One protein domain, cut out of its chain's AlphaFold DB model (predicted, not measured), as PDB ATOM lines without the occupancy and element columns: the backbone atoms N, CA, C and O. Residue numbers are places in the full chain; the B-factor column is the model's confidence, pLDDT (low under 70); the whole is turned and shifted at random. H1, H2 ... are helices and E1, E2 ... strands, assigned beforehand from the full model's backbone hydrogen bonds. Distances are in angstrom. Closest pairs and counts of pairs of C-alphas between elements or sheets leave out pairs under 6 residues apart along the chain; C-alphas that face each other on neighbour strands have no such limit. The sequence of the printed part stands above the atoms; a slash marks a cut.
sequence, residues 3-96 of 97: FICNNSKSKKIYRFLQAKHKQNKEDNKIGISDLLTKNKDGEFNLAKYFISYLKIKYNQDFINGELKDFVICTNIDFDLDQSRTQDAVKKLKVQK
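This is residues 3 to 96 of the 97 residues of the protein "Ankyrin repeat domain protein" of Wolbachia endosymbiont of Drosophila ananassae (UniProt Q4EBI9). A narrow, slightly curved ribbon of three strands, E1, E2 and E3, has one helix, H2, lying lengthwise over one face, while the last helix, H3, lies off the far end of the ribbon, and residues 89 to 96, of which 89 to 94 belong to H3, stick out. The short helix H1 sits near the start of H2, off the sheet. The printed part has 94 residues, with three named helices and three named strands in the order E1 E2 H1 H2 E3 H3; the mixed sheet runs E1, E2, E3, and the class is mixed, helices and strands. The whole is loose, with a radius of gyration of the C-alphas of 17.3 A and spans of 51 by 38 by 25 A.

E1, residues 3 to 6, and E2, residues 12 to 20, form a hairpin, antiparallel at 165 degrees, with N 3 and O 15 within hydrogen-bond range at 2.8 A. E3, residues 65 to 74, is the parallel neighbour of E2 at 14 degrees, with N 16 and O 69 at 2.9 A and N 73 and O 18 at 2.8 A. E1 and E3 are edge strands and E2 is the inner one. H1, residues 32 to 35, is not on the sheet. H2, residues 46 to 57, is close to H1 but not clearly touching it; their closest C-alphas, of Leu 35 and Leu 46, are 5.0 A apart. H2 is on the sheet, over E2 and E3, at a height over the sheet of 9.9 A, and runs along the strands, at 24 degrees to E2 on the local plane. Its closest C-alphas with E3 are those of Lys 57 and Leu 67, 6.8 A apart. E2, H1, H2 and E3 make a strand-helix-strand unit, two parallel neighbour strands with helices between, and its crossover is right-handed. H3, residues 82 to 94, is not on the sheet, touches no helix and is apart from H1 and H2. Every O i to N i+4 pair is within hydrogen-bond range in H2, and 7 of 9 are in H3; H1 is too short for such a pair.

E1 begins at C-alpha 3 (39.155, -22.169, 32.725) and is 10.2 A long. E2 measures 26.0 A from first to last C-alpha, H1 5.2 A, H2 16.5 A and E3 26.7 A. H3 is 19.0 A long and ends at C-alpha 94 (8.932, -30.057, 58.999).

The two C-alphas farthest apart, of Ser 10 and Ser 83, are 50.8 A from each other. The printed part has no cut, and the link from E2 to H1 is long. Mean pLDDT of the printed part is 76.5; it is under 70 in residues 7 to 10, 23 to 27 and 77 to 96.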
ATOM      1  N   PHE A   3      38.725 -21.526  33.956       76.06
ATOM      2  CA  PHE A   3      39.155 -22.169  32.725       76.06
ATOM      3  C   PHE A   3      38.357 -21.582  31.566       76.06
ATOM      4  O   PHE A   3      37.129 -21.477  31.633       76.06
ATOM      5  N   ILE A   4      39.067 -21.206  30.507       76.56
ATOM      6  CA  ILE A   4      38.481 -20.670  29.283       76.56
ATOM      7  C   ILE A   4      38.792 -21.661  28.172       76.56
ATOM      8  O   ILE A   4      39.957 -21.974  27.935       76.56
ATOM      9  N   CYS A   5      37.762 -22.153  27.489       70.06
ATOM     10  CA  CYS A   5      37.941 -22.925  26.268       70.06
ATOM     11  C   CYS A   5      37.176 -22.287  25.111       70.06
ATOM     12  O   CYS A   5      36.039 -21.832  25.256       70.06
ATOM     13  N   ASN A   6      37.819 -22.249  23.947       72.12
ATOM     14  CA  ASN A   6      37.188 -21.817  22.709       72.12
ATOM     15  C   ASN A   6      36.540 -23.044  22.063       72.12
ATOM     16  O   ASN A   6      37.209 -24.053  21.843       72.12
ATOM     17  N   ASN A   7      35.241 -22.983  21.776       65.62
ATOM     18  CA  ASN A   7      34.603 -24.010  20.955       65.62
ATOM     19  C   ASN A   7      34.957 -23.781  19.471       65.62
ATOM     20  O   ASN A   7      35.171 -22.643  19.059       65.62
ATOM     21  N   SER A   8      34.920 -24.843  18.663       63.88
ATOM     22  CA  SER A   8      34.999 -24.842  17.188       63.88
ATOM     23  C   SER A   8      34.142 -23.768  16.492       63.88
ATOM     24  O   SER A   8      34.451 -23.363  15.380       63.88
ATOM     25  N   LYS A   9      33.085 -23.278  17.158       64.44
ATOM     26  CA  LYS A   9      32.178 -22.207  16.701       64.44
ATOM     27  C   LYS A   9      32.548 -20.795  17.199       64.44
ATOM     28  O   LYS A   9      31.670 -19.947  17.299       64.44
ATOM     29  N   SER A  10      33.795 -20.551  17.606       69.62
ATOM     30  CA  SER A  10      34.304 -19.245  18.082       69.62
ATOM     31  C   SER A  10      33.640 -18.677  19.350       69.62
ATOM     32  O   SER A  10      33.933 -17.556  19.758       69.62
ATOM     33  N   LYS A  11      32.765 -19.441  20.014       78.50
ATOM     34  CA  LYS A  11      32.115 -19.036  21.267       78.50
ATOM     35  C   LYS A  11      33.026 -19.356  22.454       78.50
ATOM     36  O   LYS A  11      33.455 -20.506  22.603       78.50
ATOM     37  N   LYS A  12      33.296 -18.358  23.301       87.19
ATOM     38  CA  LYS A  12      34.034 -18.540  24.561       87.19
ATOM     39  C   LYS A  12      33.163 -19.300  25.556       87.19
ATOM     40  O   LYS A  12      32.016 -18.919  25.787       87.19
ATOM     41  N   ILE A  13      33.705 -20.361  26.141       89.25
ATOM     42  CA  ILE A  13      33.063 -21.116  27.217       89.25
ATOM     43  C   ILE A  13      33.877 -20.904  28.487       89.25
ATOM     44  O   ILE A  13      35.079 -21.176  28.521       89.25
ATOM     45  N   TYR A  14      33.199 -20.444  29.533       88.94
ATOM     46  CA  TYR A  14      33.779 -20.240  30.850       88.94
ATOM     47  C   TYR A  14      33.371 -21.373  31.789       88.94
ATOM     48  O   TYR A  14      32.190 -21.720  31.900       88.94
ATOM     49  N   ARG A  15      34.359 -21.933  32.488       90.62
ATOM     50  CA  ARG A  15      34.159 -22.917  33.555       90.62
ATOM     51  C   ARG A  15      34.891 -22.464  34.805       90.62
ATOM     52  O   ARG A  15      36.073 -22.126  34.758       90.62
ATOM     53  N   PHE A  16      34.192 -22.472  35.928       89.06
ATOM     54  CA  PHE A  16      34.721 -22.004  37.200       89.06
ATOM     55  C   PHE A  16      34.924 -23.180  38.133       89.06
ATOM     56  O   PHE A  16      34.029 -24.003  38.308       89.06
ATOM     57  N   LEU A  17      36.100 -23.219  38.750       88.75
ATOM     58  CA  LEU A  17      36.428 -24.164  39.801       88.75
ATOM     59  C   LEU A  17      36.848 -23.392  41.050       88.75
ATOM     60  O   LEU A  17      37.839 -22.647  41.040       88.75
ATOM     61  N   GLN A  18      36.103 -23.578  42.133       87.38
ATOM     62  CA  GLN A  18      36.496 -23.143  43.467       87.38
ATOM     63  C   GLN A  18      36.821 -24.364  44.319       87.38
ATOM     64  O   GLN A  18      35.929 -25.110  44.702       87.38
ATOM     65  N   ALA A  19      38.102 -24.542  44.634       85.81
ATOM     66  CA  ALA A  19      38.544 -25.505  45.631       85.81
ATOM     67  C   ALA A  19      38.614 -24.822  47.005       85.81
ATOM     68  O   ALA A  19      39.159 -23.718  47.124       85.81
ATOM     69  N   LYS A  20      38.042 -25.456  48.029       85.50
ATOM     70  CA  LYS A  20      38.051 -24.994  49.420       85.50
ATOM     71  C   LYS A  20      38.448 -26.142  50.336       85.50
ATOM     72  O   LYS A  20      37.995 -27.269  50.171       85.50
ATOM     73  N   HIS A  21      39.315 -25.835  51.287       82.31
ATOM     74  CA  HIS A  21      39.916 -26.805  52.184       82.31
ATOM     75  C   HIS A  21      40.062 -26.167  53.565       82.31
ATOM     76  O   HIS A  21      40.506 -25.022  53.658       82.31
ATOM     77  N   LYS A  22      39.709 -26.902  54.622       79.81
ATOM     78  CA  LYS A  22      39.965 -26.516  56.016       79.81
ATOM     79  C   LYS A  22      41.195 -27.279  56.509       79.81
ATOM     80  O   LYS A  22      41.193 -28.502  56.485       79.81
ATOM     81  N   GLN A  23      42.252 -26.575  56.908       69.38
ATOM     82  CA  GLN A  23      43.520 -27.174  57.353       69.38
ATOM     83  C   GLN A  23      43.781 -26.825  58.827       69.38
ATOM     84  O   GLN A  23      44.664 -26.029  59.123       69.38
ATOM     85  N   ASN A  24      42.988 -27.380  59.750       67.56
ATOM     86  CA  ASN A  24      43.172 -27.190  61.195       67.56
ATOM     87  C   ASN A  24      43.412 -28.528  61.894       67.56
ATOM     88  O   ASN A  24      42.664 -29.468  61.666       67.56
ATOM     89  N   LYS A  25      44.397 -28.571  62.809       52.25
ATOM     90  CA  LYS A  25      44.912 -29.792  63.468       52.25
ATOM     91  C   LYS A  25      43.839 -30.727  64.050       52.25
ATOM     92  O   LYS A  25      44.059 -31.932  64.057       52.25
ATOM     93  N   GLU A  26      42.708 -30.189  64.503       62.97
ATOM     94  CA  GLU A  26      41.630 -30.944  65.162       62.97
ATOM     95  C   GLU A  26      40.401 -31.178  64.270       62.97
ATOM     96  O   GLU A  26      39.654 -32.125  64.496       62.97
ATOM     97  N   ASP A  27      40.198 -30.353  63.238       64.44
ATOM     98  CA  ASP A  27      38.992 -30.361  62.407       64.44
ATOM     99  C   ASP A  27      39.371 -30.053  60.952       64.44
ATOM    100  O   ASP A  27      39.340 -28.917  60.466       64.44
ATOM    101  N   ASN A  28      39.853 -31.103  60.286       70.44
ATOM    102  CA  ASN A  28      40.521 -31.039  58.986       70.44
ATOM    103  C   ASN A  28      39.550 -31.031  57.796       70.44
ATOM    104  O   ASN A  28      39.987 -31.220  56.663       70.44
ATOM    105  N   LYS A  29      38.234 -30.907  58.015       76.94
ATOM    106  CA  LYS A  29      37.235 -31.132  56.962       76.94
ATOM    107  C   LYS A  29      36.120 -30.097  57.019       76.94
ATOM    108  O   LYS A  29      35.802 -29.558  58.072       76.94
ATOM    109  N   ILE A  30      35.547 -29.800  55.858       80.81
ATOM    110  CA  ILE A  30      34.342 -28.972  55.754       80.81
ATOM    111  C   ILE A  30      33.143 -29.917  55.859       80.81
ATOM    112  O   ILE A  30      32.909 -30.710  54.947       80.81
ATOM    113  N   GLY A  31      32.400 -29.853  56.963       79.88
ATOM    114  CA  GLY A  31      31.253 -30.727  57.198       79.88
ATOM    115  C   GLY A  31      29.991 -30.279  56.452       79.88
ATOM    116  O   GLY A  31      29.850 -29.125  56.040       79.88
ATOM    117  N   ILE A  32      29.005 -31.180  56.338       81.25
ATOM    118  CA  ILE A  32      27.673 -30.847  55.786       81.25
ATOM    119  C   ILE A  32      27.020 -29.706  56.580       81.25
ATOM    120  O   ILE A  32      26.370 -28.837  55.999       81.25
ATOM    121  N   SER A  33      27.206 -29.683  57.903       82.56
ATOM    122  CA  SER A  33      26.699 -28.623  58.778       82.56
ATOM    123  C   SER A  33      27.276 -27.249  58.445       82.56
ATOM    124  O   SER A  33      26.544 -26.270  58.536       82.56
ATOM    125  N   ASP A  34      28.537 -27.171  58.012       84.31
ATOM    126  CA  ASP A  34      29.176 -25.910  57.618       84.31
ATOM    127  C   ASP A  34      28.625 -25.395  56.283       84.31
ATOM    128  O   ASP A  34      28.439 -24.190  56.104       84.31
ATOM    129  N   LEU A  35      28.312 -26.310  55.358       85.88
ATOM    130  CA  LEU A  35      27.725 -25.979  54.056       85.88
ATOM    131  C   LEU A  35      26.257 -25.556  54.169       85.88
ATOM    132  O   LEU A  35      25.830 -24.624  53.489       85.88
ATOM    133  N   LEU A  36      25.480 -26.247  55.008       86.12
ATOM    134  CA  LEU A  36      24.030 -26.060  55.151       86.12
ATOM    135  C   LEU A  36      23.645 -25.193  56.359       86.12
ATOM    136  O   LEU A  36      22.473 -25.146  56.746       86.12
ATOM    137  N   THR A  37      24.616 -24.519  56.973       83.38
ATOM    138  CA  THR A  37      24.371 -23.661  58.130       83.38
ATOM    139  C   THR A  37      23.398 -22.526  57.802       83.38
ATOM    140  O   THR A  37      23.440 -21.911  56.734       83.38
ATOM    141  N   LYS A  38      22.528 -22.199  58.764       80.69
ATOM    142  CA  LYS A  38      21.680 -20.997  58.709       80.69
ATOM    143  C   LYS A  38      22.448 -19.725  59.076       80.69
ATOM    144  O   LYS A  38      21.934 -18.629  58.863       80.69
ATOM    145  N   ASN A  39      23.654 -19.863  59.632       83.69
ATOM    146  CA  ASN A  39      24.503 -18.726  59.941       83.69
ATOM    147  C   ASN A  39      24.976 -18.069  58.634       83.69
ATOM    148  O   ASN A  39      25.686 -18.683  57.834       83.69
ATOM    149  N   LYS A  40      24.580 -16.812  58.418       74.88
ATOM    150  CA  LYS A  40      24.961 -16.035  57.230       74.88
ATOM    151  C   LYS A  40      26.465 -15.763  57.176       74.88
ATOM    152  O   LYS A  40      27.008 -15.649  56.081       74.88
ATOM    153  N   ASP A  41      27.120 -15.763  58.334       80.56
ATOM    154  CA  ASP A  41      28.559 -15.538  58.480       80.56
ATOM    155  C   ASP A  41      29.359 -16.850  58.498       80.56
ATOM    156  O   ASP A  41      30.571 -16.849  58.709       80.56
ATOM    157  N   GLY A  42      28.700 -17.989  58.248       83.69
ATOM    158  CA  GLY A  42      29.365 -19.280  58.107       83.69
ATOM    159  C   GLY A  42      30.393 -19.254  56.974       83.69
ATOM    160  O   GLY A  42      30.060 -18.963  55.822       83.69
ATOM    161  N   GLU A  43      31.644 -19.587  57.292       84.88
ATOM    162  CA  GLU A  43      32.786 -19.447  56.380       84.88
ATOM    163  C   GLU A  43      32.574 -20.171  55.039       84.88
ATOM    164  O   GLU A  43      32.852 -19.599  53.973       84.88
ATOM    165  N   PHE A  44      32.014 -21.384  55.113       86.56
ATOM    166  CA  PHE A  44      31.791 -22.306  53.998       86.56
ATOM    167  C   PHE A  44      30.319 -22.434  53.576       86.56
ATOM    168  O   PHE A  44      29.976 -23.363  52.850       86.56
ATOM    169  N   ASN A  45      29.446 -21.516  53.995       87.31
ATOM    170  CA  ASN A  45      28.013 -21.591  53.702       87.31
ATOM    171  C   ASN A  45      27.734 -21.651  52.183       87.31
ATOM    172  O   ASN A  45      28.197 -20.803  51.416       87.31
ATOM    173  N   LEU A  46      26.909 -22.607  51.744       87.06
ATOM    174  CA  LEU A  46      26.536 -22.794  50.341       87.06
ATOM    175  C   LEU A  46      25.872 -21.555  49.721       87.06
ATOM    176  O   LEU A  46      26.109 -21.240  48.552       87.06
ATOM    177  N   ALA A  47      25.098 -20.802  50.508       88.88
ATOM    178  CA  ALA A  47      24.470 -19.561  50.059       88.88
ATOM    179  C   ALA A  47      25.508 -18.521  49.597       88.88
ATOM    180  O   ALA A  47      25.289 -17.820  48.607       88.88
ATOM    181  N   LYS A  48      26.673 -18.462  50.256       88.25
ATOM    182  CA  LYS A  48      27.780 -17.568  49.883       88.25
ATOM    183  C   LYS A  48      28.328 -17.914  48.502       88.25
ATOM    184  O   LYS A  48      28.555 -17.019  47.686       88.25
ATOM    185  N   TYR A  49      28.491 -19.202  48.211       87.75
ATOM    186  CA  TYR A  49      28.944 -19.641  46.892       87.75
ATOM    187  C   TYR A  49      27.888 -19.406  45.813       87.75
ATOM    188  O   TYR A  49      28.236 -18.990  44.710       87.75
ATOM    189  N   PHE A  50      26.603 -19.576  46.134       88.56
ATOM    190  CA  PHE A  50      25.523 -19.258  45.202       88.56
ATOM    191  C   PHE A  50      25.491 -17.763  44.845       88.56
ATOM    192  O   PHE A  50      25.413 -17.408  43.670       88.56
ATOM    193  N   ILE A  51      25.651 -16.875  45.832       89.69
ATOM    194  CA  ILE A  51      25.779 -15.430  45.587       89.69
ATOM    195  C   ILE A  51      27.017 -15.133  44.730       89.69
ATOM    196  O   ILE A  51      26.944 -14.321  43.806       89.69
ATOM    197  N   SER A  52      28.148 -15.796  44.996       88.62
ATOM    198  CA  SER A  52      29.354 -15.667  44.168       88.62
ATOM    199  C   SER A  52      29.095 -16.075  42.715       88.62
ATOM    200  O   SER A  52      29.538 -15.373  41.808       88.62
ATOM    201  N   TYR A  53      28.367 -17.170  42.486       88.88
ATOM    202  CA  TYR A  53      27.962 -17.603  41.148       88.88
ATOM    203  C   TYR A  53      27.091 -16.551  40.451       88.88
ATOM    204  O   TYR A  53      27.372 -16.205  39.307       88.88
ATOM    205  N   LEU A  54      26.084 -15.992  41.134       90.69
ATOM    206  CA  LEU A  54      25.230 -14.948  40.554       90.69
ATOM    207  C   LEU A  54      26.050 -13.718  40.147       90.69
ATOM    208  O   LEU A  54      25.909 -13.235  39.028       90.69
ATOM    209  N   LYS A  55      26.959 -13.253  41.012       90.94
ATOM    210  CA  LYS A  55      27.850 -12.126  40.693       90.94
ATOM    211  C   LYS A  55      28.694 -12.393  39.449       90.94
ATOM    212  O   LYS A  55      28.833 -11.507  38.619       90.94
ATOM    213  N   ILE A  56      29.221 -13.608  39.305       88.75
ATOM    214  CA  ILE A  56      30.002 -14.010  38.128       88.75
ATOM    215  C   ILE A  56      29.117 -14.074  36.884       88.75
ATOM    216  O   ILE A  56      29.488 -13.534  35.849       88.75
ATOM    217  N   LYS A  57      27.930 -14.680  36.986       86.88
ATOM    218  CA  LYS A  57      26.980 -14.805  35.874       86.88
ATOM    219  C   LYS A  57      26.579 -13.449  35.288       86.88
ATOM    220  O   LYS A  57      26.373 -13.359  34.083       86.88
ATOM    221  N   TYR A  58      26.458 -12.425  36.129       89.69
ATOM    222  CA  TYR A  58      26.074 -11.073  35.716       89.69
ATOM    223  C   TYR A  58      27.260 -10.110  35.548       89.69
ATOM    224  O   TYR A  58      27.045  -8.927  35.291       89.69
ATOM    225  N   ASN A  59      28.503 -10.583  35.682       90.25
ATOM    226  CA  ASN A  59      29.677  -9.745  35.457       90.25
ATOM    227  C   ASN A  59      29.895  -9.530  33.944       90.25
ATOM    228  O   ASN A  59      29.908 -10.481  33.159       90.25
ATOM    229  N   GLN A  60      30.100  -8.268  33.558       89.31
ATOM    230  CA  GLN A  60      30.379  -7.827  32.190       89.31
ATOM    231  C   GLN A  60      31.617  -8.499  31.583       89.31
ATOM    232  O   GLN A  60      31.635  -8.756  30.381       89.31
ATOM    233  N   ASP A  61      32.602  -8.887  32.396       87.19
ATOM    234  CA  ASP A  61      33.807  -9.589  31.928       87.19
ATOM    235  C   ASP A  61      33.489 -10.907  31.195       87.19
ATOM    236  O   ASP A  61      34.255 -11.366  30.343       87.19
ATOM    237  N   PHE A  62      32.336 -11.519  31.494       85.19
ATOM    238  CA  PHE A  62      31.918 -12.803  30.930       85.19
ATOM    239  C   PHE A  62      30.778 -12.684  29.910       85.19
ATOM    240  O   PHE A  62      30.334 -13.709  29.393       85.19
ATOM    241  N   ILE A  63      30.343 -11.467  29.555       85.25
ATOM    242  CA  ILE A  63      29.192 -11.235  28.659       85.25
ATOM    243  C   ILE A  63      29.387 -11.823  27.254       85.25
ATOM    244  O   ILE A  63      28.434 -12.249  26.607       85.25
ATOM    245  N   ASN A  64      30.641 -11.910  26.801       86.19
ATOM    246  CA  ASN A  64      31.017 -12.389  25.466       86.19
ATOM    247  C   ASN A  64      31.168 -13.918  25.377       86.19
ATOM    248  O   ASN A  64      31.787 -14.434  24.443       86.19
ATOM    249  N   GLY A  65      30.672 -14.662  26.362       84.88
ATOM    250  CA  GLY A  65      30.751 -16.115  26.364       84.88
ATOM    251  C   GLY A  65      29.659 -16.767  27.194       84.88
ATOM    252  O   GLY A  65      28.778 -16.123  27.749       84.88
ATOM    253  N   GLU A  66      29.704 -18.088  27.235       87.62
ATOM    254  CA  GLU A  66      28.741 -18.902  27.959       87.62
ATOM    255  C   GLU A  66      29.363 -19.422  29.250       87.62
ATOM    256  O   GLU A  66      30.388 -20.107  29.228       87.62
ATOM    257  N   LEU A  67      28.728 -19.110  30.378       87.31
ATOM    258  CA  LEU A  67      29.040 -19.733  31.657       87.31
ATOM    259  C   LEU A  67      28.422 -21.133  31.683       87.31
ATOM    260  O   LEU A  67      27.208 -21.261  31.830       87.31
ATOM    261  N   LYS A  68      29.253 -22.166  31.529       87.12
ATOM    262  CA  LYS A  68      28.775 -23.552  31.438       87.12
ATOM    263  C   LYS A  68      28.746 -24.249  32.793       87.12
ATOM    264  O   LYS A  68      27.714 -24.776  33.186       87.12
ATOM    265  N   ASP A  69      29.871 -24.211  33.504       85.38
ATOM    266  CA  ASP A  69      30.054 -24.957  34.749       85.38
ATOM    267  C   ASP A  69      30.520 -24.023  35.876       85.38
ATOM    268  O   ASP A  69      31.429 -23.207  35.686       85.38
ATOM    269  N   PHE A  70      29.934 -24.183  37.065       88.00
ATOM    270  CA  PHE A  70      30.434 -23.605  38.315       88.00
ATOM    271  C   PHE A  70      30.576 -24.721  39.350       88.00
ATOM    272  O   PHE A  70      29.607 -25.130  39.987       88.00
ATOM    273  N   VAL A  71      31.790 -25.245  39.475       88.50
ATOM    274  CA  VAL A  71      32.108 -26.391  40.324       88.50
ATOM    275  C   VAL A  71      32.750 -25.902  41.616       88.50
ATOM    276  O   VAL A  71      33.720 -25.141  41.603       88.50
ATOM    277  N   ILE A  72      32.216 -26.367  42.743       86.12
ATOM    278  CA  ILE A  72      32.782 -26.142  44.072       86.12
ATOM    279  C   ILE A  72      33.280 -27.493  44.573       86.12
ATOM    280  O   ILE A  72      32.496 -28.426  44.720       86.12
ATOM    281  N   CYS A  73      34.577 -27.588  44.833       86.38
ATOM    282  CA  CYS A  73      35.197 -28.761  45.431       86.38
ATOM    283  C   CYS A  73      35.557 -28.430  46.874       86.38
ATOM    284  O   CYS A  73      36.388 -27.556  47.122       86.38
ATOM    285  N   THR A  74      34.941 -29.122  47.821       83.25
ATOM    286  CA  THR A  74      35.315 -29.060  49.234       83.25
ATOM    287  C   THR A  74      36.008 -30.355  49.629       83.25
ATOM    288  O   THR A  74      35.719 -31.408  49.064       83.25
ATOM    289  N   ASN A  75      36.897 -30.309  50.619       79.69
ATOM    290  CA  ASN A  75      37.444 -31.510  51.264       79.69
ATOM    291  C   ASN A  75      36.425 -32.164  52.218       79.69
ATOM    292  O   ASN A  75      36.765 -32.582  53.324       79.69
ATOM    293  N   ILE A  76      35.156 -32.173  51.807       70.25
ATOM    294  CA  ILE A  76      34.070 -32.770  52.565       70.25
ATOM    295  C   ILE A  76      34.313 -34.267  52.694       70.25
ATOM    296  O   ILE A  76      34.626 -34.935  51.710       70.25
ATOM    297  N   ASP A  77      34.139 -34.780  53.907       61.00
ATOM    298  CA  ASP A  77      33.833 -36.189  54.074       61.00
ATOM    299  C   ASP A  77      32.324 -36.326  54.164       61.00
ATOM    300  O   ASP A  77      31.670 -35.628  54.947       61.00
ATOM    301  N   PHE A  78      31.772 -37.233  53.374       55.41
ATOM    302  CA  PHE A  78      30.440 -37.738  53.645       55.41
ATOM    303  C   PHE A  78      30.591 -38.790  54.737       55.41
ATOM    304  O   PHE A  78      30.415 -39.976  54.476       55.41
ATOM    305  N   ASP A  79      30.901 -38.348  55.958       53.91
ATOM    306  CA  ASP A  79      30.759 -39.189  57.144       53.91
ATOM    307  C   ASP A  79      29.251 -39.302  57.420       53.91
ATOM    308  O   ASP A  79      28.650 -38.629  58.264       53.91
ATOM    309  N   LEU A  80      28.590 -40.039  56.524       52.72
ATOM    310  CA  LEU A  80      27.179 -40.369  56.550       52.72
ATOM    311  C   LEU A  80      27.006 -41.430  57.624       52.72
ATOM    312  O   LEU A  80      26.696 -42.585  57.340       52.72
ATOM    313  N   ASP A  81      27.156 -41.009  58.874       53.53
ATOM    314  CA  ASP A  81      26.512 -41.693  59.977       53.53
ATOM    315  C   ASP A  81      25.007 -41.584  59.691       53.53
ATOM    316  O   ASP A  81      24.356 -40.560  59.930       53.53
ATOM    317  N   GLN A  82      24.479 -42.613  59.024       53.09
ATOM    318  CA  GLN A  82      23.193 -42.621  58.319       53.09
ATOM    319  C   GLN A  82      22.020 -42.224  59.239       53.09
ATOM    320  O   GLN A  82      20.984 -41.743  58.775       53.09
ATOM    321  N   SER A  83      22.218 -42.369  60.552       56.44
ATOM    322  CA  SER A  83      21.321 -41.954  61.629       56.44
ATOM    323  C   SER A  83      21.158 -40.429  61.744       56.44
ATOM    324  O   SER A  83      20.034 -39.942  61.851       56.44
ATOM    325  N   ARG A  84      22.238 -39.639  61.650       55.91
ATOM    326  CA  ARG A  84      22.207 -38.180  61.887       55.91
ATOM    327  C   ARG A  84      21.657 -37.396  60.697       55.91
ATOM    328  O   ARG A  84      20.993 -36.370  60.866       55.91
ATOM    329  N   THR A  85      21.902 -37.877  59.479       55.22
ATOM    330  CA  THR A  85      21.472 -37.197  58.247       55.22
ATOM    331  C   THR A  85      19.955 -37.252  58.064       55.22
ATOM    332  O   THR A  85      19.349 -36.268  57.635       55.22
ATOM    333  N   GLN A  86      19.313 -38.366  58.436       57.66
ATOM    334  CA  GLN A  86      17.856 -38.491  58.357       57.66
ATOM    335  C   GLN A  86      17.144 -37.479  59.259       57.66
ATOM    336  O   GLN A  86      16.145 -36.894  58.838       57.66
ATOM    337  N   ASP A  87      17.676 -37.208  60.449       58.91
ATOM    338  CA  ASP A  87      17.076 -36.256  61.384       58.91
ATOM    339  C   ASP A  87      17.229 -34.805  60.925       58.91
ATOM    340  O   ASP A  87      16.282 -34.019  61.024       58.91
ATOM    341  N   ALA A  88      18.379 -34.446  60.347       59.59
ATOM    342  CA  ALA A  88      18.589 -33.120  59.768       59.59
ATOM    343  C   ALA A  88      17.658 -32.867  58.564       59.59
ATOM    344  O   ALA A  88      17.003 -31.825  58.485       59.59
ATOM    345  N   VAL A  89      17.525 -33.846  57.661       59.50
ATOM    346  CA  VAL A  89      16.641 -33.746  56.486       59.50
ATOM    347  C   VAL A  89      15.163 -33.745  56.895       59.50
ATOM    348  O   VAL A  89      14.373 -32.982  56.333       59.50
ATOM    349  N   LYS A  90      14.769 -34.537  57.903       58.81
ATOM    350  CA  LYS A  90      13.408 -34.512  58.468       58.81
ATOM    351  C   LYS A  90      13.087 -33.150  59.089       58.81
ATOM    352  O   LYS A  90      12.033 -32.596  58.789       58.81
ATOM    353  N   LYS A  91      14.001 -32.554  59.865       57.59
ATOM    354  CA  LYS A  91      13.812 -31.212  60.455       57.59
ATOM    355  C   LYS A  91      13.634 -30.113  59.401       57.59
ATOM    356  O   LYS A  91      12.850 -29.191  59.614       57.59
ATOM    357  N   LEU A  92      14.294 -30.230  58.249       57.84
ATOM    358  CA  LEU A  92      14.111 -29.307  57.121       57.84
ATOM    359  C   LEU A  92      12.768 -29.500  56.396       57.84
ATOM    360  O   LEU A  92      12.202 -28.527  55.900       57.84
ATOM    361  N   LYS A  93      12.229 -30.727  56.355       53.88
ATOM    362  CA  LYS A  93      10.889 -31.009  55.804       53.88
ATOM    363  C   LYS A  93       9.757 -30.508  56.707       53.88
ATOM    364  O   LYS A  93       8.727 -30.092  56.190       53.88
ATOM    365  N   VAL A  94       9.949 -30.511  58.028       55.84
ATOM    366  CA  VAL A  94       8.932 -30.057  58.999       55.84
ATOM    367  C   VAL A  94       8.750 -28.530  58.988       55.84
ATOM    368  O   VAL A  94       7.644 -28.060  59.208       55.84
ATOM    369  N   GLN A  95       9.782 -27.748  58.651       49.06
ATOM    370  CA  GLN A  95       9.705 -26.274  58.593       49.06
ATOM    371  C   GLN A  95       9.064 -25.715  57.305       49.06
ATOM    372  O   GLN A  95       9.072 -24.506  57.099       49.06
ATOM    373  N   LYS A  96       8.535 -26.575  56.422       47.88
ATOM    374  CA  LYS A  96       7.818 -26.185  55.190       47.88
ATOM    375  C   LYS A  96       6.282 -26.214  55.328       47.88
ATOM    376  O   LYS A  96       5.597 -26.310  54.313       47.88
TER     377      LYS A  96